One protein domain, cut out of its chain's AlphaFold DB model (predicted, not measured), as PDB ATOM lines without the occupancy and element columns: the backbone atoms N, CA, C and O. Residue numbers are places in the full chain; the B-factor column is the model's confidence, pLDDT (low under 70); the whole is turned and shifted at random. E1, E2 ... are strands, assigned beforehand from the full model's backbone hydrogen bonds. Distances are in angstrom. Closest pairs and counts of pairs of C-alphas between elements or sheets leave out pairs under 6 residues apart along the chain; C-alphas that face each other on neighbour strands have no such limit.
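Overview. This is residues 26 to 195 of the 597 residues of an uncharacterized protein of Actinobacteria bacterium (UniProt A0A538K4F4). With little regular structure, this is mostly long loops gathered round one strongly twisted antiparallel sheet, E3 E2 E1 E5 E6; short E4 is tied to loops. The 170 printed residues hold no named helix and six named strands, E1 to E6 in chain order; the class is all strand, with 37 residues in named elements. It is compact, radius of gyration of the C-alphas 14.9 A, spanning 41 by 38 by 31 A.

Arrangement. E1, residues 79 to 86, E2, 120 to 123, and E3, 129 to 132, form a meander, each strand the antiparallel neighbour of the one before; N 81 and O 121 are 2.9 A apart, N 122 and O 131 2.9 A. E4, residues 149 to 151, pairs with no named strand; residues 64 to 65 pair with 150 to 151, antiparallel. E5, residues 164 to 173, is antiparallel to E1, N 84 and O 168 at 2.9 A, and forms a hairpin with E6, residues 187 to 194, N 167 and O 190 at 2.8 A.

Along the chain. E1 runs 22.0 A from C-alpha 79 at (117.552, 187.105, 175.116), E5 28.8 A, and E6 21.6 A to C-alpha 194 at (141.797, 191.081, 190.498).

Size, cuts and confidence. The printed part has no cut. The link E2 to E3 is tight, the others long. Residues 68 to 75 are among 21 with pLDDT under 70.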
ATOM      1  N   THR A  26     136.636 188.780 179.835       86.88
ATOM      2  CA  THR A  26     137.678 189.104 178.847       86.88
ATOM      3  C   THR A  26     138.429 190.382 179.239       86.88
ATOM      4  O   THR A  26     138.045 191.104 180.160       86.88
ATOM      5  N   ASP A  27     139.505 190.693 178.513       86.69
ATOM      6  CA  ASP A  27     140.175 191.994 178.558       86.69
ATOM      7  C   ASP A  27     139.762 192.928 177.408       86.69
ATOM      8  O   ASP A  27     139.131 192.519 176.433       86.69
ATOM      9  N   ASN A  28     140.147 194.202 177.520       87.12
ATOM     10  CA  ASN A  28     140.070 195.167 176.422       87.12
ATOM     11  C   ASN A  28     141.244 196.156 176.482       87.12
ATOM     12  O   ASN A  28     141.082 197.351 176.729       87.12
ATOM     13  N   ALA A  29     142.462 195.657 176.271       83.00
ATOM     14  CA  ALA A  29     143.695 196.408 176.525       83.00
ATOM     15  C   ALA A  29     143.959 197.624 175.612       83.00
ATOM     16  O   ALA A  29     144.969 198.315 175.744       83.00
ATOM     17  N   LEU A  30     143.080 197.872 174.641       79.38
ATOM     18  CA  LEU A  30     143.155 199.025 173.747       79.38
ATOM     19  C   LEU A  30     142.130 200.106 174.112       79.38
ATOM     20  O   LEU A  30     142.172 201.201 173.545       79.38
ATOM     21  N   PHE A  31     141.244 199.834 175.074       85.06
ATOM     22  CA  PHE A  31     140.265 200.797 175.543       85.06
ATOM     23  C   PHE A  31     140.896 201.847 176.455       85.06
ATOM     24  O   PHE A  31     141.525 201.546 177.478       85.06
ATOM     25  N   VAL A  32     140.669 203.111 176.099       84.31
ATOM     26  CA  VAL A  32     141.056 204.267 176.906       84.31
ATOM     27  C   VAL A  32     139.802 204.842 177.547       84.31
ATOM     28  O   VAL A  32     139.008 205.518 176.893       84.31
ATOM     29  N   GLY A  33     139.633 204.558 178.835       76.81
ATOM     30  CA  GLY A  33     138.464 204.975 179.594       76.81
ATOM     31  C   GLY A  33     138.536 206.421 180.099       76.81
ATOM     32  O   GLY A  33     139.537 207.131 179.913       76.81
ATOM     33  N   PRO A  34     137.479 206.876 180.794       72.50
ATOM     34  CA  PRO A  34     137.473 208.155 181.496       72.50
ATOM     35  C   PRO A  34     138.709 208.315 182.395       72.50
ATOM     36  O   PRO A  34     139.164 207.373 183.037       72.50
ATOM     37  N   GLY A  35     139.287 209.521 182.435       75.38
ATOM     38  CA  GLY A  35     140.519 209.776 183.195       75.38
ATOM     39  C   GLY A  35     141.814 209.338 182.500       75.38
ATOM     40  O   GLY A  35     142.870 209.389 183.120       75.38
ATOM     41  N   SER A  36     141.761 208.975 181.210       79.75
ATOM     42  CA  SER A  36     142.918 208.524 180.409       79.75
ATOM     43  C   SER A  36     143.568 207.228 180.911       79.75
ATOM     44  O   SER A  36     144.734 206.974 180.613       79.75
ATOM     45  N   TYR A  37     142.832 206.408 181.669       82.06
ATOM     46  CA  TYR A  37     143.284 205.065 182.024       82.06
ATOM     47  C   TYR A  37     143.253 204.178 180.779       82.06
ATOM     48  O   TYR A  37     142.216 204.064 180.121       82.06
ATOM     49  N   VAL A  38     144.390 203.570 180.460       83.94
ATOM     50  CA  VAL A  38     144.502 202.569 179.399       83.94
ATOM     51  C   VAL A  38     144.318 201.211 180.054       83.94
ATOM     52  O   VAL A  38     145.064 200.875 180.972       83.94
ATOM     53  N   ASN A  39     143.311 200.471 179.606       85.56
ATOM     54  CA  ASN A  39     143.041 199.129 180.105       85.56
ATOM     55  C   ASN A  39     144.207 198.206 179.769       85.56
ATOM     56  O   ASN A  39     144.893 198.393 178.764       85.56
ATOM     57  N   GLN A  40     144.441 197.213 180.615       84.19
ATOM     58  CA  GLN A  40     145.529 196.263 180.433       84.19
ATOM     59  C   GLN A  40     145.022 194.915 179.942       84.19
ATOM     60  O   GLN A  40     143.829 194.619 179.974       84.19
ATOM     61  N   GLN A  41     145.960 194.103 179.458       82.62
ATOM     62  CA  GLN A  41     145.664 192.719 179.122       82.62
ATOM     63  C   GLN A  41     145.497 191.895 180.393       82.62
ATOM     64  O   GLN A  41     146.199 192.129 181.383       82.62
ATOM     65  N   CYS A  42     144.617 190.901 180.345       81.94
ATOM     66  CA  CYS A  42     144.535 189.915 181.412       81.94
ATOM     67  C   CYS A  42     145.838 189.093 181.470       81.94
ATOM     68  O   CYS A  42     146.561 188.942 180.481       81.94
ATOM     69  N   LEU A  43     146.158 188.562 182.647       77.25
ATOM     70  CA  LEU A  43     147.446 187.928 182.930       77.25
ATOM     71  C   LEU A  43     147.533 186.468 182.459       77.25
ATOM     72  O   LEU A  43     148.636 185.936 182.368       77.25
ATOM     73  N   ASN A  44     146.402 185.817 182.171       72.38
ATOM     74  CA  ASN A  44     146.334 184.382 181.871       72.38
ATOM     75  C   ASN A  44     145.514 184.024 180.613       72.38
ATOM     76  O   ASN A  44     145.273 182.844 180.371       72.38
ATOM     77  N   GLY A  45     145.102 185.012 179.814       67.06
ATOM     78  CA  GLY A  45     144.328 184.786 178.590       67.06
ATOM     79  C   GLY A  45     145.195 184.550 177.353       67.06
ATOM     80  O   GLY A  45     146.338 185.012 177.252       67.06
ATOM     81  N   SER A  46     144.630 183.865 176.365       62.50
ATOM     82  CA  SER A  46     145.307 183.524 175.107       62.50
ATOM     83  C   SER A  46     144.801 184.369 173.931       62.50
ATOM     84  O   SER A  46     143.663 184.830 173.927       62.50
ATOM     85  N   GLY A  47     145.660 184.577 172.927       70.62
ATOM     86  CA  GLY A  47     145.313 185.319 171.709       70.62
ATOM     87  C   GLY A  47     145.524 186.843 171.781       70.62
ATOM     88  O   GLY A  47     146.133 187.349 172.729       70.62
ATOM     89  N   PRO A  48     145.118 187.577 170.728       73.94
ATOM     90  CA  PRO A  48     145.051 189.039 170.753       73.94
ATOM     91  C   PRO A  48     143.914 189.511 171.672       73.94
ATOM     92  O   PRO A  48     142.999 188.748 171.938       73.94
ATOM     93  N   SER A  49     143.961 190.761 172.139       74.19
ATOM     94  CA  SER A  49     142.827 191.353 172.866       74.19
ATOM     95  C   SER A  49     141.659 191.654 171.913       74.19
ATOM     96  O   SER A  49     141.938 192.201 170.838       74.19
ATOM     97  N   PRO A  50     140.394 191.377 172.290       81.38
ATOM     98  CA  PRO A  50     139.944 190.773 173.556       81.38
ATOM     99  C   PRO A  50     140.392 189.309 173.709       81.38
ATOM    100  O   PRO A  50     140.182 188.488 172.819       81.38
ATOM    101  N   ARG A  51     141.082 188.992 174.810       76.81
ATOM    102  CA  ARG A  51     141.679 187.666 175.028       76.81
ATOM    103  C   ARG A  51     140.646 186.662 175.534       76.81
ATOM    104  O   ARG A  51     139.809 186.981 176.368       76.81
ATOM    105  N   VAL A  52     140.787 185.405 175.117       72.31
ATOM    106  CA  VAL A  52     139.944 184.305 175.615       72.31
ATOM    107  C   VAL A  52     140.548 183.655 176.863       72.31
ATOM    108  O   VAL A  52     141.777 183.572 176.987       72.31
ATOM    109  N   ASN A  53     139.686 183.144 177.749       70.38
ATOM    110  CA  ASN A  53     140.038 182.520 179.035       70.38
ATOM    111  C   ASN A  53     140.766 183.475 180.005       70.38
ATOM    112  O   ASN A  53     141.752 183.102 180.646       70.38
ATOM    113  N   CYS A  54     140.310 184.725 180.084       75.88
ATOM    114  CA  CYS A  54     140.867 185.717 180.995       75.88
ATOM    115  C   CYS A  54     140.253 185.612 182.391       75.88
ATOM    116  O   CYS A  54     139.164 186.113 182.627       75.88
ATOM    117  N   ASN A  55     141.007 185.094 183.359       80.25
ATOM    118  CA  ASN A  55     140.516 184.941 184.734       80.25
ATOM    119  C   ASN A  55     141.358 185.718 185.755       80.25
ATOM    120  O   ASN A  55     141.057 185.685 186.943       80.25
ATOM    121  N   ILE A  56     142.430 186.400 185.340       80.19
ATOM    122  CA  ILE A  56     143.332 187.126 186.245       80.19
ATOM    123  C   ILE A  56     143.652 188.505 185.666       80.19
ATOM    124  O   ILE A  56     144.145 188.618 184.546       80.19
ATOM    125  N   TYR A  57     143.426 189.551 186.454       84.62
ATOM    126  CA  TYR A  57     143.511 190.948 186.040       84.62
ATOM    127  C   TYR A  57     144.342 191.766 187.029       84.62
ATOM    128  O   TYR A  57     144.415 191.449 188.220       84.62
ATOM    129  N   GLN A  58     144.981 192.827 186.533       81.56
ATOM    130  CA  GLN A  58     145.770 193.728 187.376       81.56
ATOM    131  C   GLN A  58     144.889 194.730 188.126       81.56
ATOM    132  O   GLN A  58     145.150 195.015 189.289       81.56
ATOM    133  N   ASP A  59     143.851 195.248 187.474       84.50
ATOM    134  CA  ASP A  59     142.940 196.247 188.025       84.50
ATOM    135  C   ASP A  59     141.481 195.869 187.725       84.50
ATOM    136  O   ASP A  59     141.188 195.237 186.710       84.50
ATOM    137  N   LYS A  60     140.538 196.278 188.585       89.00
ATOM    138  CA  LYS A  60     139.100 196.008 188.394       89.00
ATOM    139  C   LYS A  60     138.567 196.605 187.093       89.00
ATOM    140  O   LYS A  60     137.606 196.082 186.535       89.00
ATOM    141  N   ARG A  61     139.195 197.685 186.618       89.75
ATOM    142  CA  ARG A  61     138.882 198.329 185.340       89.75
ATOM    143  C   ARG A  61     139.243 197.448 184.147       89.75
ATOM    144  O   ARG A  61     138.612 197.592 183.114       89.75
ATOM    145  N   ASP A  62     140.190 196.524 184.280       89.38
ATOM    146  CA  ASP A  62     140.627 195.678 183.164       89.38
ATOM    147  C   ASP A  62     139.662 194.513 182.873       89.38
ATOM    148  O   ASP A  62     139.893 193.767 181.924       89.38
ATOM    149  N   VAL A  63     138.595 194.348 183.668       91.81
ATOM    150  CA  VAL A  63     137.637 193.239 183.555       91.81
ATOM    151  C   VAL A  63     136.447 193.635 182.686       91.81
ATOM    152  O   VAL A  63     135.678 194.541 183.029       91.81
ATOM    153  N   TRP A  64     136.283 192.920 181.580       91.88
ATOM    154  CA  TRP A  64     135.222 193.129 180.603       91.88
ATOM    155  C   TRP A  64     134.393 191.862 180.420       91.88
ATOM    156  O   TRP A  64     134.855 190.761 180.695       91.88
ATOM    157  N   LEU A  65     133.163 192.038 179.960       90.56
ATOM    158  CA  LEU A  65     132.192 191.001 179.642       90.56
ATOM    159  C   LEU A  65     131.984 190.941 178.127       90.56
ATOM    160  O   LEU A  65     131.826 191.988 177.490       90.56
ATOM    161  N   ASN A  66     131.926 189.729 177.576       84.75
ATOM    162  CA  ASN A  66     131.448 189.449 176.220       84.75
ATOM    163  C   ASN A  66     130.307 188.405 176.240       84.75
ATOM    164  O   ASN A  66     129.826 188.018 177.302       84.75
ATOM    165  N   GLY A  67     129.828 187.978 175.065       72.19
ATOM    166  CA  GLY A  67     128.761 186.966 174.942       72.19
ATOM    167  C   GLY A  67     129.218 185.497 175.044       72.19
ATOM    168  O   GLY A  67     128.396 184.588 174.871       72.19
ATOM    169  N   GLY A  68     130.507 185.257 175.305       69.31
ATOM    170  CA  GLY A  68     131.144 183.939 175.300       69.31
ATOM    171  C   GLY A  68     131.557 183.439 173.898       69.31
ATOM    172  O   GLY A  68     131.226 184.044 172.876       69.31
ATOM    173  N   PRO A  69     132.304 182.319 173.798       60.22
ATOM    174  CA  PRO A  69     132.820 181.808 172.527       60.22
ATOM    175  C   PRO A  69     131.709 181.321 171.581       60.22
ATOM    176  O   PRO A  69     130.937 180.411 171.902       60.22
ATOM    177  N   VAL A  70     131.691 181.857 170.355       54.00
ATOM    178  CA  VAL A  70     130.816 181.402 169.262       54.00
ATOM    179  C   VAL A  70     131.047 179.909 168.969       54.00
ATOM    180  O   VAL A  70     132.105 179.516 168.478       54.00
ATOM    181  N   ASN A  71     130.018 179.084 169.216       50.22
ATOM    182  CA  ASN A  71     129.957 177.612 169.066       50.22
ATOM    183  C   ASN A  71     130.458 176.743 170.250       50.22
ATOM    184  O   ASN A  71     130.604 175.531 170.077       50.22
ATOM    185  N   GLY A  72     130.691 177.306 171.442       50.34
ATOM    186  CA  GLY A  72     130.964 176.533 172.669       50.34
ATOM    187  C   GLY A  72     129.693 176.068 173.402       50.34
ATOM    188  O   GLY A  72     128.627 176.635 173.211       50.34
ATOM    189  N   GLN A  73     129.789 175.051 174.271       47.06
ATOM    190  CA  GLN A  73     128.673 174.569 175.121       47.06
ATOM    191  C   GLN A  73     128.319 175.513 176.294       47.06
ATOM    192  O   GLN A  73     127.356 175.246 177.014       47.06
ATOM    193  N   SER A  74     129.074 176.604 176.470       56.69
ATOM    194  CA  SER A  74     128.954 177.548 177.591       56.69
ATOM    195  C   SER A  74     128.507 178.961 177.185       56.69
ATOM    196  O   SER A  74     128.597 179.865 178.003       56.69
ATOM    197  N   ASN A  75     128.049 179.169 175.947       69.19
ATOM    198  CA  ASN A  75     127.589 180.474 175.461       69.19
ATOM    199  C   ASN A  75     126.255 180.908 176.096       69.19
ATOM    200  O   ASN A  75     125.410 180.077 176.451       69.19
ATOM    201  N   LEU A  76     126.033 182.222 176.180       80.62
ATOM    202  CA  LEU A  76     124.715 182.765 176.502       80.62
ATOM    203  C   LEU A  76     123.762 182.561 175.313       80.62
ATOM    204  O   LEU A  76     124.140 182.699 174.143       80.62
ATOM    205  N   THR A  77     122.518 182.182 175.608       86.25
ATOM    206  CA  THR A  77     121.460 182.027 174.600       86.25
ATOM    207  C   THR A  77     120.828 183.375 174.271       86.25
ATOM    208  O   THR A  77     120.958 184.314 175.043       86.25
ATOM    209  N   GLU A  78     120.123 183.470 173.143       90.56
ATOM    210  CA  GLU A  78     119.420 184.700 172.754       90.56
ATOM    211  C   GLU A  78     118.424 185.163 173.836       90.56
ATOM    212  O   GLU A  78     117.654 184.353 174.367       90.56
ATOM    213  N   GLY A  79     118.452 186.460 174.157       91.50
ATOM    214  CA  GLY A  79     117.552 187.105 175.116       91.50
ATOM    215  C   GLY A  79     118.231 188.127 176.030       91.50
ATOM    216  O   GLY A  79     119.412 188.447 175.887       91.50
ATOM    217  N   TYR A  80     117.463 188.658 176.979       94.38
ATOM    218  CA  TYR A  80     117.897 189.658 177.951       94.38
ATOM    219  C   TYR A  80     118.479 189.022 179.208       94.38
ATOM    220  O   TYR A  80     117.906 188.100 179.793       94.38
ATOM    221  N   TYR A  81     119.592 189.587 179.658       94.38
ATOM    222  CA  TYR A  81     120.308 189.213 180.869       94.38
ATOM    223  C   TYR A  81     120.618 190.459 181.689       94.38
ATOM    224  O   TYR A  81     120.722 191.555 181.146       94.38
ATOM    225  N   PHE A  82     120.849 190.291 182.988       95.31
ATOM    226  CA  PHE A  82     121.620 191.266 183.758       95.31
ATOM    227  C   PHE A  82     122.880 190.611 184.320       95.31
ATOM    228  O   PHE A  82     122.882 189.406 184.583       95.31
ATOM    229  N   PHE A  83     123.943 191.395 184.513       95.00
ATOM    230  CA  PHE A  83     125.142 190.909 185.197       95.00
ATOM    231  C   PHE A  83     125.226 191.384 186.650       95.00
ATOM    232  O   PHE A  83     124.748 192.462 187.010       95.00
ATOM    233  N   ALA A  84     125.889 190.600 187.494       95.12
ATOM    234  CA  ALA A  84     126.277 190.981 188.846       95.12
ATOM    235  C   ALA A  84     127.681 190.469 189.170       95.12
ATOM    236  O   ALA A  84     128.037 189.352 188.800       95.12
ATOM    237  N   VAL A  85     128.471 191.273 189.882       94.75
ATOM    238  CA  VAL A  85     129.752 190.843 190.446       94.75
ATOM    239  C   VAL A  85     129.521 190.458 191.898       94.75
ATOM    240  O   VAL A  85     129.045 191.252 192.700       94.75
ATOM    241  N   LEU A  86     129.846 189.221 192.244       92.75
ATOM    242  CA  LEU A  86     129.507 188.600 193.515       92.75
ATOM    243  C   LEU A  86     130.768 188.283 194.314       92.75
ATOM    244  O   LEU A  86     131.833 187.989 193.761       92.75
ATOM    245  N   SER A  87     130.642 188.284 195.642       87.75
ATOM    246  CA  SER A  87     131.703 187.740 196.487       87.75
ATOM    247  C   SER A  87     131.733 186.211 196.366       87.75
ATOM    248  O   SER A  87     130.680 185.577 196.232       87.75
ATOM    249  N   PRO A  88     132.907 185.563 196.451       79.94
ATOM    250  CA  PRO A  88     133.024 184.120 196.272       79.94
ATOM    251  C   PRO A  88     132.412 183.345 197.450       79.94
ATOM    252  O   PRO A  88     132.171 183.891 198.534       79.94
ATOM    253  N   GLY A  89     132.137 182.056 197.235       67.62
ATOM    254  CA  GLY A  89     131.523 181.160 198.220       67.62
ATOM    255  C   GLY A  89     130.029 180.937 197.971       67.62
ATOM    256  O   GLY A  89     129.193 181.735 198.399       67.62
ATOM    257  N   GLY A  90     129.723 179.826 197.312       68.25
ATOM    258  CA  GLY A  90     128.404 179.284 196.988       68.25
ATOM    259  C   GLY A  90     128.021 179.598 195.548       68.25
ATOM    260  O   GLY A  90     128.853 180.097 194.800       68.25
ATOM    261  N   GLN A  91     126.754 179.367 195.203       68.00
ATOM    262  CA  GLN A  91     126.056 180.161 194.188       68.00
ATOM    263  C   GLN A  91     125.452 181.365 194.928       68.00
ATOM    264  O   GLN A  91     124.414 181.211 195.581       68.00
ATOM    265  N   PRO A  92     126.143 182.521 194.987       75.88
ATOM    266  CA  PRO A  92     125.677 183.659 195.764       75.88
ATOM    267  C   PRO A  92     124.431 184.253 195.104       75.88
ATOM    268  O   PRO A  92     124.271 184.179 193.892       75.88
ATOM    269  N   ASN A  93     123.539 184.838 195.903       86.06
ATOM    270  CA  ASN A  93     122.324 185.452 195.381       86.06
ATOM    271  C   ASN A  93     122.679 186.708 194.550       86.06
ATOM    272  O   ASN A  93     123.244 187.636 195.129       86.06
ATOM    273  N   PRO A  94     122.353 186.750 193.241       92.06
ATOM    274  CA  PRO A  94     122.739 187.840 192.343       92.06
ATOM    275  C   PRO A  94     121.768 189.027 192.352       92.06
ATOM    276  O   PRO A  94     122.013 190.029 191.686       92.06
ATOM    277  N   ASN A  95     120.645 188.916 193.064       94.38
ATOM    278  CA  ASN A  95     119.615 189.947 193.092       94.38
ATOM    279  C   ASN A  95     120.034 191.127 193.980       94.38
ATOM    280  O   ASN A  95     120.689 190.936 195.006       94.38
ATOM    281  N   ASP A  96     119.618 192.340 193.624       93.94
ATOM    282  CA  ASP A  96     119.852 193.518 194.464       93.94
ATOM    283  C   ASP A  96     119.137 193.403 195.816       93.94
ATOM    284  O   ASP A  96     117.992 192.944 195.904       93.94
ATOM    285  N   GLY A  97     119.804 193.850 196.883       89.38
ATOM    286  CA  GLY A  97     119.281 193.755 198.244       89.38
ATOM    287  C   GLY A  97     119.280 192.325 198.786       89.38
ATOM    288  O   GLY A  97     118.525 192.015 199.716       89.38
ATOM    289  N   ALA A  98     120.099 191.443 198.204       88.06
ATOM    290  CA  ALA A  98     120.273 190.081 198.677       88.06
ATOM    291  C   ALA A  98     120.684 190.064 200.166       88.06
ATOM    292  O   ALA A  98     121.542 190.839 200.594       88.06
ATOM    293  N   PRO A  99     120.106 189.169 200.992       86.88
ATOM    294  CA  PRO A  99     120.534 189.027 202.378       86.88
ATOM    295  C   PRO A  99     122.021 188.671 202.471       86.88
ATOM    296  O   PRO A  99     122.504 187.842 201.699       86.88
ATOM    297  N   LEU A 100     122.720 189.232 203.465       85.31
ATOM    298  CA  LEU A 100     124.117 188.891 203.743       85.31
ATOM    299  C   LEU A 100     124.301 187.375 203.867       85.31
ATOM    300  O   LEU A 100     123.456 186.665 204.425       85.31
ATOM    301  N   LYS A 101     125.446 186.882 203.392       81.06
ATOM    302  CA  LYS A 101     125.832 185.478 203.552       81.06
ATOM    303  C   LYS A 101     125.928 185.114 205.037       81.06
ATOM    304  O   LYS A 101     126.104 185.970 205.903       81.06
ATOM    305  N   ALA A 102     125.908 183.816 205.340       77.19
ATOM    306  CA  ALA A 102     126.021 183.314 206.715       77.19
ATOM    307  C   ALA A 102     127.299 183.781 207.451       77.19
ATOM    308  O   ALA A 102     127.314 183.837 208.679       77.19
ATOM    309  N   ASN A 103     128.357 184.135 206.714       77.38
ATOM    310  CA  ASN A 103     129.607 184.690 207.244       77.38
ATOM    311  C   ASN A 103     129.597 186.228 207.391       77.38
ATOM    312  O   ASN A 103     130.621 186.802 207.747       77.38
ATOM    313  N   GLY A 104     128.466 186.890 207.130       81.31
ATOM    314  CA  GLY A 104     128.301 188.343 207.210       81.31
ATOM    315  C   GLY A 104     128.765 189.112 205.970       81.31
ATOM    316  O   GLY A 104     128.604 190.328 205.935       81.31
ATOM    317  N   ASN A 105     129.310 188.429 204.959       81.88
ATOM    318  CA  ASN A 105     129.769 189.072 203.734       81.88
ATOM    319  C   ASN A 105     128.598 189.424 202.818       81.88
ATOM    320  O   ASN A 105     127.626 188.671 202.709       81.88
ATOM    321  N   ASP A 106     128.748 190.535 202.110       84.88
ATOM    322  CA  ASP A 106     127.843 190.934 201.043       84.88
ATOM    323  C   ASP A 106     127.942 189.947 199.863       84.88
ATOM    324  O   ASP A 106     129.045 189.743 199.338       84.88
ATOM    325  N   PRO A 107     126.854 189.254 199.474       87.75
ATOM    326  CA  PRO A 107     126.872 188.367 198.321       87.75
ATOM    327  C   PRO A 107     126.980 189.098 196.986       87.75
ATOM    328  O   PRO A 107     127.577 188.519 196.084       87.75
ATOM    329  N   ASN A 108     126.461 190.320 196.865       93.56
ATOM    330  CA  ASN A 108     126.352 191.041 195.604       93.56
ATOM    331  C   ASN A 108     127.148 192.344 195.686       93.56
ATOM    332  O   ASN A 108     126.705 193.339 196.225       93.56
ATOM    333  N   LEU A 109     128.356 192.348 195.132       94.06
ATOM    334  CA  LEU A 109     129.272 193.486 195.216       94.06
ATOM    335  C   LEU A 109     128.891 194.632 194.264       94.06
ATOM    336  O   LEU A 109     129.520 195.691 194.310       94.06
ATOM    337  N   SER A 110     127.889 194.432 193.405       94.38
ATOM    338  CA  SER A 110     127.423 195.427 192.439       94.38
ATOM    339  C   SER A 110     126.215 196.239 192.923       94.38
ATOM    340  O   SER A 110     126.075 197.390 192.517       94.38
ATOM    341  N   ASP A 111     125.355 195.700 193.795       89.88
ATOM    342  CA  ASP A 111     124.065 196.333 194.146       89.88
ATOM    343  C   ASP A 111     124.189 197.610 194.994       89.88
ATOM    344  O   ASP A 111     123.334 198.496 194.959       89.88
ATOM    345  N   ASN A 112     125.296 197.735 195.721       85.38
ATOM    346  CA  ASN A 112     125.664 198.927 196.478       85.38
ATOM    347  C   ASN A 112     126.260 200.040 195.602       85.38
ATOM    348  O   ASN A 112     126.465 201.156 196.089       85.38
ATOM    349  N   VAL A 113     126.556 199.742 194.336       91.56
ATOM    350  CA  VAL A 113     127.099 200.690 193.359       91.56
ATOM    351  C   VAL A 113     125.992 201.189 192.437       91.56
ATOM    352  O   VAL A 113     125.785 202.399 192.325       91.56
ATOM    353  N   ASP A 114     125.243 200.270 191.825       93.75
ATOM    354  CA  ASP A 114     124.068 200.585 191.022       93.75
ATOM    355  C   ASP A 114     123.010 199.473 191.041       93.75
ATOM    356  O   ASP A 114     123.260 198.315 191.385       93.75
ATOM    357  N   ALA A 115     121.790 199.852 190.655       95.25
ATOM    358  CA  ALA A 115     120.696 198.906 190.516       95.25
ATOM    359  C   ALA A 115     120.930 197.979 189.314       95.25
ATOM    360  O   ALA A 115     121.367 198.432 188.262       95.25
ATOM    361  N   ALA A 116     120.521 196.716 189.408       94.06
ATOM    362  CA  ALA A 116     120.589 195.721 188.343       94.06
ATOM    363  C   ALA A 116     119.895 196.172 187.046       94.06
ATOM    364  O   ALA A 116     120.293 195.741 185.969       94.06
ATOM    365  N   SER A 117     118.928 197.101 187.103       95.25
ATOM    366  CA  SER A 117     118.344 197.720 185.899       95.25
ATOM    367  C   SER A 117     119.345 198.554 185.089       95.25
ATOM    368  O   SER A 117     119.075 198.880 183.941       95.25
ATOM    369  N   ASN A 118     120.496 198.901 185.671       96.31
ATOM    370  CA  ASN A 118     121.640 199.532 185.016       96.31
ATOM    371  C   ASN A 118     122.665 198.510 184.485       96.31
ATOM    372  O   ASN A 118     123.706 198.890 183.961       96.31
ATOM    373  N   ARG A 119     122.410 197.209 184.639       95.38
ATOM    374  CA  ARG A 119     123.324 196.116 184.266       95.38
ATOM    375  C   ARG A 119     122.701 195.151 183.254       95.38
ATOM    376  O   ARG A 119     123.180 194.031 183.109       95.38
ATOM    377  N   VAL A 120     121.649 195.589 182.557       96.06
ATOM    378  CA  VAL A 120     120.889 194.779 181.592       96.06
ATOM    379  C   VAL A 120     121.478 194.878 180.187       96.06
ATOM    380  O   VAL A 120     121.687 195.976 179.665       96.06
ATOM    381  N   PHE A 121     121.707 193.725 179.562       94.88
ATOM    382  CA  PHE A 121     122.198 193.578 178.194       94.88
ATOM    383  C   PHE A 121     121.406 192.507 177.439       94.88
ATOM    384  O   PHE A 121     120.739 191.666 178.042       94.88
ATOM    385  N   HIS A 122     121.470 192.546 176.112       93.94
ATOM    386  CA  HIS A 122     120.828 191.573 175.234       93.94
ATOM    387  C   HIS A 122     121.877 190.764 174.473       93.94
ATOM    388  O   HIS A 122     122.896 191.302 174.033       93.94
ATOM    389  N   ILE A 123     121.603 189.470 174.330       91.06
ATOM    390  CA  ILE A 123     122.377 188.522 173.538       91.06
ATOM    391  C   ILE A 123     121.597 188.204 172.267       91.06
ATOM    392  O   ILE A 123     120.444 187.787 172.331       91.06
ATOM    393  N   ASN A 124     122.234 188.365 171.109       88.00
ATOM    394  CA  ASN A 124     121.630 188.049 169.818       88.00
ATOM    395  C   ASN A 124     121.702 186.546 169.482       88.00
ATOM    396  O   ASN A 124     122.376 185.757 170.142       88.00
ATOM    397  N   ALA A 125     121.068 186.151 168.375       86.00
ATOM    398  CA  ALA A 125     121.088 184.776 167.863       86.00
ATOM    399  C   ALA A 125     122.490 184.206 167.533       86.00
ATOM    400  O   ALA A 125     122.622 183.007 167.294       86.00
ATOM    401  N   SER A 126     123.530 185.046 167.486       81.69
ATOM    402  CA  SER A 126     124.934 184.640 167.304       81.69
ATOM    403  C   SER A 126     125.704 184.559 168.628       81.69
ATOM    404  O   SER A 126     126.924 184.444 168.599       81.69
ATOM    405  N   SER A 127     125.016 184.613 169.777       82.12
ATOM    406  CA  SER A 127     125.616 184.630 171.119       82.12
ATOM    407  C   SER A 127     126.580 185.791 171.354       82.12
ATOM    408  O   SER A 127     127.564 185.666 172.070       82.12
ATOM    409  N   GLN A 128     126.294 186.936 170.744       86.12
ATOM    410  CA  GLN A 128     127.041 188.170 170.951       86.12
ATOM    411  C   GLN A 128     126.159 189.177 171.672       86.12
ATOM    412  O   GLN A 128     124.953 189.238 171.422       86.12
ATOM    413  N   ILE A 129     126.773 190.012 172.504       89.62
ATOM    414  CA  ILE A 129     126.080 191.170 173.060       89.62
ATOM    415  C   ILE A 129     125.846 192.161 171.920       89.62
ATOM    416  O   ILE A 129     126.793 192.599 171.264       89.62
ATOM    417  N   ASP A 130     124.587 192.504 171.666       90.06
ATOM    418  CA  ASP A 130     124.202 193.456 170.618       90.06
ATOM    419  C   ASP A 130     123.613 194.758 171.175       90.06
ATOM    420  O   ASP A 130     123.577 195.772 170.472       90.06
ATOM    421  N   SER A 131     123.198 194.770 172.445       91.75
ATOM    422  CA  SER A 131     122.780 195.984 173.137       91.75
ATOM    423  C   SER A 131     123.008 195.919 174.646       91.75
ATOM    424  O   SER A 131     122.951 194.862 175.270       91.75
ATOM    425  N   TYR A 132     123.260 197.089 175.230       94.12
ATOM    426  CA  TYR A 132     123.415 197.318 176.662       94.12
ATOM    427  C   TYR A 132     122.750 198.655 177.002       94.12
ATOM    428  O   TYR A 132     122.962 199.649 176.302       94.12
ATOM    429  N   SER A 133     121.897 198.682 178.029       83.44
ATOM    430  CA  SER A 133     121.074 199.855 178.369       83.44
ATOM    431  C   SER A 133     121.617 200.683 179.540       83.44
ATOM    432  O   SER A 133     121.049 201.729 179.869       83.44
ATOM    433  N   GLY A 134     122.710 200.233 180.161       92.62
ATOM    434  CA  GLY A 134     123.273 200.820 181.373       92.62
ATOM    435  C   GLY A 134     124.367 201.869 181.165       92.62
ATOM    436  O   GLY A 134     124.634 202.329 180.054       92.62
ATOM    437  N   THR A 135     125.003 202.269 182.271       93.06
ATOM    438  CA  THR A 135     126.022 203.338 182.294       93.06
ATOM    439  C   THR A 135     127.465 202.863 182.442       93.06
ATOM    440  O   THR A 135     128.358 203.713 182.505       93.06
ATOM    441  N   HIS A 136     127.718 201.554 182.547       93.38
ATOM    442  CA  HIS A 136     129.088 201.029 182.549       93.38
ATOM    443  C   HIS A 136     129.782 201.358 181.222       93.38
ATOM    444  O   HIS A 136     129.125 201.655 180.218       93.38
ATOM    445  N   GLN A 137     131.118 201.362 181.206       93.19
ATOM    446  CA  GLN A 137     131.830 201.607 179.951       93.19
ATOM    447  C   GLN A 137     131.508 200.492 178.958       93.19
ATOM    448  O   GLN A 137     131.446 199.323 179.320       93.19
ATOM    449  N   GLN A 138     131.326 200.866 177.697       90.62
ATOM    450  CA  GLN A 138     131.081 199.923 176.618       90.62
ATOM    451  C   GLN A 138     132.035 200.203 175.468       90.62
ATOM    452  O   GLN A 138     132.379 201.360 175.203       90.62
ATOM    453  N   ASP A 139     132.429 199.150 174.766       87.75
ATOM    454  CA  ASP A 139     133.246 199.260 173.571       87.75
ATOM    455  C   ASP A 139     132.636 198.446 172.434       87.75
ATOM    456  O   ASP A 139     132.445 197.238 172.535       87.75
ATOM    457  N   ASN A 140     132.327 199.141 171.342       80.81
ATOM    458  CA  ASN A 140     131.786 198.557 170.117       80.81
ATOM    459  C   ASN A 140     132.810 198.600 168.967       80.81
ATOM    460  O   ASN A 140     132.486 198.263 167.830       80.81
ATOM    461  N   ALA A 141     134.036 199.078 169.221       68.50
ATOM    462  CA  ALA A 141     135.080 199.210 168.208       68.50
ATOM    463  C   ALA A 141     135.688 197.856 167.795       68.50
ATOM    464  O   ALA A 141     136.239 197.759 166.699       68.50
ATOM    465  N   TYR A 142     135.538 196.820 168.631       62.09
ATOM    466  CA  TYR A 142     136.042 195.456 168.411       62.09
ATOM    467  C   TYR A 142     134.932 194.435 168.099       62.09
ATOM    468  O   TYR A 142     135.114 193.244 168.317       62.09
ATOM    469  N   ALA A 143     133.794 194.893 167.561       55.41
ATOM    470  CA  ALA A 143     132.557 194.120 167.387       55.41
ATOM    471  C   ALA A 143     132.588 192.947 166.369       55.41
ATOM    472  O   ALA A 143     131.542 192.562 165.854       55.41
ATOM    473  N   ASP A 144     133.746 192.355 166.069       50.50
ATOM    474  CA  ASP A 144     133.859 191.143 165.244       50.50
ATOM    475  C   ASP A 144     135.117 190.335 165.646       50.50
ATOM    476  O   ASP A 144     136.225 190.841 165.430       50.50
ATOM    477  N   PRO A 145     135.004 189.118 166.231       58.53
ATOM    478  CA  PRO A 145     133.808 188.274 166.380       58.53
ATOM    479  C   PRO A 145     133.109 188.321 167.758       58.53
ATOM    480  O   PRO A 145     132.197 187.527 167.976       58.53
ATOM    481  N   ASP A 146     133.485 189.207 168.687       63.44
ATOM    482  CA  ASP A 146     133.053 189.108 170.101       63.44
ATOM    483  C   ASP A 146     131.806 189.941 170.480       63.44
ATOM    484  O   ASP A 146     131.273 189.807 171.583       63.44
ATOM    485  N   GLY A 147     131.290 190.773 169.566       77.12
ATOM    486  CA  GLY A 147     130.163 191.678 169.839       77.12
ATOM    487  C   GLY A 147     130.540 192.903 170.684       77.12
ATOM    488  O   GLY A 147     131.705 193.293 170.750       77.12
ATOM    489  N   LEU A 148     129.544 193.553 171.291       87.75
ATOM    490  CA  LEU A 148     129.745 194.691 172.194       87.75
ATOM    491  C   LEU A 148     130.369 194.222 173.518       87.75
ATOM    492  O   LEU A 148     129.876 193.288 174.140       87.75
ATOM    493  N   LEU A 149     131.425 194.893 173.980       90.19
ATOM    494  CA  LEU A 149     132.035 194.611 175.281       90.19
ATOM    495  C   LEU A 149     131.481 195.553 176.346       90.19
ATOM    496  O   LEU A 149     131.357 196.755 176.097       90.19
ATOM    497  N   ILE A 150     131.220 195.026 177.543       92.94
ATOM    498  CA  ILE A 150     130.764 195.804 178.705       92.94
ATOM    499  C   ILE A 150     131.822 195.705 179.803       92.94
ATOM    500  O   ILE A 150     132.184 194.610 180.222       92.94
ATOM    501  N   GLN A 151     132.336 196.832 180.280       93.69
ATOM    502  CA  GLN A 151     133.231 196.853 181.433       93.69
ATOM    503  C   GLN A 151     132.425 196.529 182.690       93.69
ATOM    504  O   GLN A 151     131.361 197.102 182.884       93.69
ATOM    505  N   LEU A 152     132.922 195.648 183.561       94.50
ATOM    506  CA  LEU A 152     132.183 195.294 184.783       94.50
ATOM    507  C   LEU A 152     132.267 196.369 185.878       94.50
ATOM    508  O   LEU A 152     131.464 196.361 186.807       94.50
ATOM    509  N   PHE A 153     133.276 197.238 185.814       89.50
ATOM    510  CA  PHE A 153     133.531 198.308 186.779       89.50
ATOM    511  C   PHE A 153     132.485 199.434 186.648       89.50
ATOM    512  O   PHE A 153     132.263 199.932 185.546       89.50
ATOM    513  N   ASP A 154     131.860 199.912 187.728       91.44
ATOM    514  CA  ASP A 154     132.271 199.832 189.141       91.44
ATOM    515  C   ASP A 154     131.602 198.679 189.937       91.44
ATOM    516  O   ASP A 154     130.420 198.384 189.789       91.44
ATOM    517  N   TYR A 155     132.353 198.062 190.857       92.31
ATOM    518  CA  TYR A 155     131.853 197.129 191.884       92.31
ATOM    519  C   TYR A 155     132.730 197.194 193.145       92.31
ATOM    520  O   TYR A 155     133.911 197.571 193.091       92.31
ATOM    521  N   ASN A 156     132.155 196.828 194.292       90.12
ATOM    522  CA  ASN A 156     132.845 196.817 195.582       90.12
ATOM    523  C   ASN A 156     133.961 195.766 195.637       90.12
ATOM    524  O   ASN A 156     133.961 194.778 194.905       90.12
ATOM    525  N   ASP A 157     134.927 195.975 196.529       86.56
ATOM    526  CA  ASP A 157     136.002 195.007 196.732       86.56
ATOM    527  C   ASP A 157     135.482 193.711 197.345       86.56
ATOM    528  O   ASP A 157     134.616 193.706 198.224       86.56
ATOM    529  N   THR A 158     136.038 192.593 196.884       82.06
ATOM    530  CA  THR A 158     135.697 191.290 197.435       82.06
ATOM    531  C   THR A 158     136.246 191.172 198.859       82.06
ATOM    532  O   THR A 158     137.409 191.497 199.107       82.06
ATOM    533  N   PRO A 159     135.461 190.660 199.821       75.56
ATOM    534  CA  PRO A 159     135.960 190.354 201.160       75.56
ATOM    535  C   PRO A 159     136.911 189.143 201.168       75.56
ATOM    536  O   PRO A 159     137.440 188.783 202.220       75.56
ATOM    537  N   ASN A 160     137.113 188.481 200.022       72.62
ATOM    538  CA  ASN A 160     138.105 187.429 199.845       72.62
ATOM    539  C   ASN A 160     139.522 188.041 199.749       72.62
ATOM    540  O   ASN A 160     139.803 188.763 198.795       72.62
ATOM    541  N   PRO A 161     140.452 187.719 200.668       63.47
ATOM    542  CA  PRO A 161     141.807 188.283 200.644       63.47
ATOM    543  C   PRO A 161     142.611 187.944 199.381       63.47
ATOM    544  O   PRO A 161     143.565 188.640 199.056       63.47
ATOM    545  N   GLY A 162     142.236 186.872 198.681       64.31
ATOM    546  CA  GLY A 162     142.832 186.438 197.423       64.31
ATOM    547  C   GLY A 162     142.322 187.191 196.194       64.31
ATOM    548  O   GLY A 162     142.722 186.831 195.093       64.31
ATOM    549  N   GLY A 163     141.460 188.201 196.351       76.50
ATOM    550  CA  GLY A 163     141.012 189.048 195.242       76.50
ATOM    551  C   GLY A 163     140.103 188.332 194.242       76.50
ATOM    552  O   GLY A 163     140.035 188.740 193.089       76.50
ATOM    553  N   VAL A 164     139.435 187.249 194.656       82.69
ATOM    554  CA  VAL A 164     138.524 186.474 193.799       82.69
ATOM    555  C   VAL A 164     137.123 187.078 193.799       82.69
ATOM    556  O   VAL A 164     136.569 187.391 194.857       82.69
ATOM    557  N   TYR A 165     136.541 187.163 192.612       89.44
ATOM    558  CA  TYR A 165     135.201 187.635 192.303       89.44
ATOM    559  C   TYR A 165     134.486 186.588 191.447       89.44
ATOM    560  O   TYR A 165     135.120 185.762 190.790       89.44
ATOM    561  N   ILE A 166     133.159 186.631 191.454       89.31
ATOM    562  CA  ILE A 166     132.325 185.802 190.588       89.31
ATOM    563  C   ILE A 166     131.469 186.732 189.734       89.31
ATOM    564  O   ILE A 166     130.687 187.506 190.275       89.31
ATOM    565  N   LEU A 167     131.600 186.662 188.418       91.75
ATOM    566  CA  LEU A 167     130.611 187.203 187.498       91.75
ATOM    567  C   LEU A 167     129.404 186.258 187.477       91.75
ATOM    568  O   LEU A 167     129.565 185.048 187.350       91.75
ATOM    569  N   ALA A 168     128.204 186.815 187.574       92.12
ATOM    570  CA  ALA A 168     126.955 186.126 187.294       92.12
ATOM    571  C   ALA A 168     126.235 186.830 186.143       92.12
ATOM    572  O   ALA A 168     125.937 188.015 186.264       92.12
ATOM    573  N   ALA A 169     125.933 186.109 185.066       92.25
ATOM    574  CA  ALA A 169     125.067 186.551 183.977       92.25
ATOM    575  C   ALA A 169     123.726 185.814 184.082       92.25
ATOM    576  O   ALA A 169     123.644 184.601 183.884       92.25
ATOM    577  N   CYS A 170     122.670 186.538 184.435       91.94
ATOM    578  CA  CYS A 170     121.389 185.960 184.818       91.94
ATOM    579  C   CYS A 170     120.312 186.253 183.780       91.94
ATOM    580  O   CYS A 170     120.045 187.418 183.485       91.94
ATOM    581  N   PHE A 171     119.691 185.200 183.245       91.75
ATOM    582  CA  PHE A 171     118.636 185.332 182.243       91.75
ATOM    583  C   PHE A 171     117.391 185.986 182.849       91.75
ATOM    584  O   PHE A 171     116.905 185.553 183.893       91.75
ATOM    585  N   LEU A 172     116.873 187.014 182.180       90.06
ATOM    586  CA  LEU A 172     115.611 187.664 182.521       90.06
ATOM    587  C   LEU A 172     114.484 187.071 181.680       90.06
ATOM    588  O   LEU A 172     113.531 186.498 182.205       90.06
ATOM    589  N   SER A 173     114.577 187.217 180.360       90.81
ATOM    590  CA  SER A 173     113.580 186.700 179.429       90.81
ATOM    591  C   SER A 173     114.079 186.778 177.985       90.81
ATOM    592  O   SER A 173     115.104 187.392 177.708       90.81
ATOM    593  N   ALA A 174     113.331 186.196 177.046       90.56
ATOM    594  CA  ALA A 174     113.655 186.306 175.625       90.56
ATOM    595  C   ALA A 174     113.421 187.723 175.057       90.56
ATOM    596  O   ALA A 174     114.181 188.153 174.202       90.56
ATOM    597  N   ASP A 175     112.404 188.453 175.537       91.19
ATOM    598  CA  ASP A 175     111.870 189.644 174.845       91.19
ATOM    599  C   ASP A 175     111.613 190.872 175.757       91.19
ATOM    600  O   ASP A 175     111.132 191.901 175.284       91.19
ATOM    601  N   ASP A 176     111.885 190.773 177.060       92.12
ATOM    602  CA  ASP A 176     111.602 191.787 178.093       92.12
ATOM    603  C   ASP A 176     112.842 192.029 178.976       92.12
ATOM    604  O   ASP A 176     113.410 191.090 179.547       92.12
ATOM    605  N   ASP A 177     113.239 193.298 179.091       93.25
ATOM    606  CA  ASP A 177     114.410 193.786 179.826       93.25
ATOM    607  C   ASP A 177     114.100 194.146 181.295       93.25
ATOM    608  O   ASP A 177     114.977 194.593 182.041       93.25
ATOM    609  N   THR A 178     112.858 193.936 181.743       95.00
ATOM    610  CA  THR A 178     112.422 194.265 183.102       95.00
ATOM    611  C   THR A 178     113.091 193.365 184.145       95.00
ATOM    612  O   THR A 178     112.814 192.165 184.256       95.00
ATOM    613  N   VAL A 179     113.923 193.973 184.994       92.62
ATOM    614  CA  VAL A 179     114.591 193.277 186.103       92.62
ATOM    615  C   VAL A 179     113.582 192.774 187.134       92.62
ATOM    616  O   VAL A 179     112.758 193.525 187.663       92.62
ATOM    617  N   HIS A 180     113.694 191.491 187.461       91.44
ATOM    618  CA  HIS A 180     112.940 190.804 188.500       91.44
ATOM    619  C   HIS A 180     113.863 189.839 189.251       91.44
ATOM    620  O   HIS A 180     114.992 189.595 188.832       91.44
ATOM    621  N   SER A 181     113.400 189.308 190.385       93.12
ATOM    622  CA  SER A 181     114.201 188.351 191.147       93.12
ATOM    623  C   SER A 181     114.393 187.047 190.371       93.12
ATOM    624  O   SER A 181     113.402 186.415 190.004       93.12
ATOM    625  N   VAL A 182     115.645 186.634 190.188       90.38
ATOM    626  CA  VAL A 182     116.039 185.381 189.523       90.38
ATOM    627  C   VAL A 182     116.501 184.330 190.532       90.38
ATOM    628  O   VAL A 182     117.002 184.671 191.611       90.38
ATOM    629  N   ASP A 183     116.351 183.049 190.192       85.44
ATOM    630  CA  ASP A 183     116.983 181.966 190.948       85.44
ATOM    631  C   ASP A 183     118.481 181.922 190.590       85.44
ATOM    632  O   ASP A 183     118.821 181.925 189.406       85.44
ATOM    633  N   PRO A 184     119.406 181.869 191.568       83.81
ATOM    634  CA  PRO A 184     120.835 181.748 191.285       83.81
ATOM    635  C   PRO A 184     121.187 180.583 190.345       83.81
ATOM    636  O   PRO A 184     122.192 180.660 189.643       83.81
ATOM    637  N   SER A 185     120.399 179.508 190.309       78.44
ATOM    638  CA  SER A 185     120.632 178.369 189.408       78.44
ATOM    639  C   SER A 185     120.353 178.658 187.926       78.44
ATOM    640  O   SER A 185     120.869 177.932 187.075       78.44
ATOM    641  N   ASP A 186     119.624 179.733 187.614       80.06
ATOM    642  CA  ASP A 186     119.326 180.169 186.242       80.06
ATOM    643  C   ASP A 186     120.425 181.074 185.653       80.06
ATOM    644  O   ASP A 186     120.391 181.428 184.472       80.06
ATOM    645  N   CYS A 187     121.421 181.448 186.461       86.56
ATOM    646  CA  CYS A 187     122.545 182.264 186.022       86.56
ATOM    647  C   CYS A 187     123.711 181.414 185.510       86.56
ATOM    648  O   CYS A 187     123.964 180.294 185.966       86.56
ATOM    649  N   LYS A 188     124.470 181.989 184.582       85.31
ATOM    650  CA  LYS A 188     125.808 181.529 184.219       85.31
ATOM    651  C   LYS A 188     126.832 182.241 185.082       85.31
ATOM    652  O   LYS A 188     126.627 183.397 185.445       85.31
ATOM    653  N   TYR A 189     127.894 181.530 185.436       83.88
ATOM    654  CA  TYR A 189     128.915 182.044 186.331       83.88
ATOM    655  C   TYR A 189     130.291 181.918 185.701       83.88
ATOM    656  O   TYR A 189     130.604 180.902 185.078       83.88
ATOM    657  N   ASP A 190     131.103 182.937 185.942       84.38
ATOM    658  CA  ASP A 190     132.521 182.948 185.623       84.38
ATOM    659  C   ASP A 190     133.299 183.476 186.835       84.38
ATOM    660  O   ASP A 190     132.821 184.340 187.572       84.38
ATOM    661  N   ALA A 191     134.481 182.928 187.090       84.69
ATOM    662  CA  ALA A 191     135.305 183.297 188.230       84.69
ATOM    663  C   ALA A 191     136.546 184.039 187.750       84.69
ATOM    664  O   ALA A 191     137.336 183.512 186.973       84.69
ATOM    665  N   PHE A 192     136.769 185.232 188.294       86.75
ATOM    666  CA  PHE A 192     137.952 186.019 187.980       86.75
ATOM    667  C   PHE A 192     138.626 186.552 189.239       86.75
ATOM    668  O   PHE A 192     138.042 186.642 190.318       86.75
ATOM    669  N   LYS A 193     139.893 186.917 189.099       84.12
ATOM    670  CA  LYS A 193     140.732 187.449 190.161       84.12
ATOM    671  C   LYS A 193     141.262 188.809 189.753       84.12
ATOM    672  O   LYS A 193     141.852 188.945 188.685       84.12
ATOM    673  N   VAL A 194     141.105 189.798 190.623       82.31
ATOM    674  CA  VAL A 194     141.797 191.081 190.498       82.31
ATOM    675  C   VAL A 194     142.877 191.126 191.558       82.31
ATOM    676  O   VAL A 194     142.615 190.938 192.747       82.31
ATOM    677  N   MET A 195     144.109 191.351 191.125       72.81
ATOM    678  CA  MET A 195     145.249 191.482 192.021       72.81
ATOM    679  C   MET A 195     145.062 192.767 192.846       72.81
ATOM    680  O   MET A 195     145.183 193.865 192.317       72.81
TER     681      MET A 195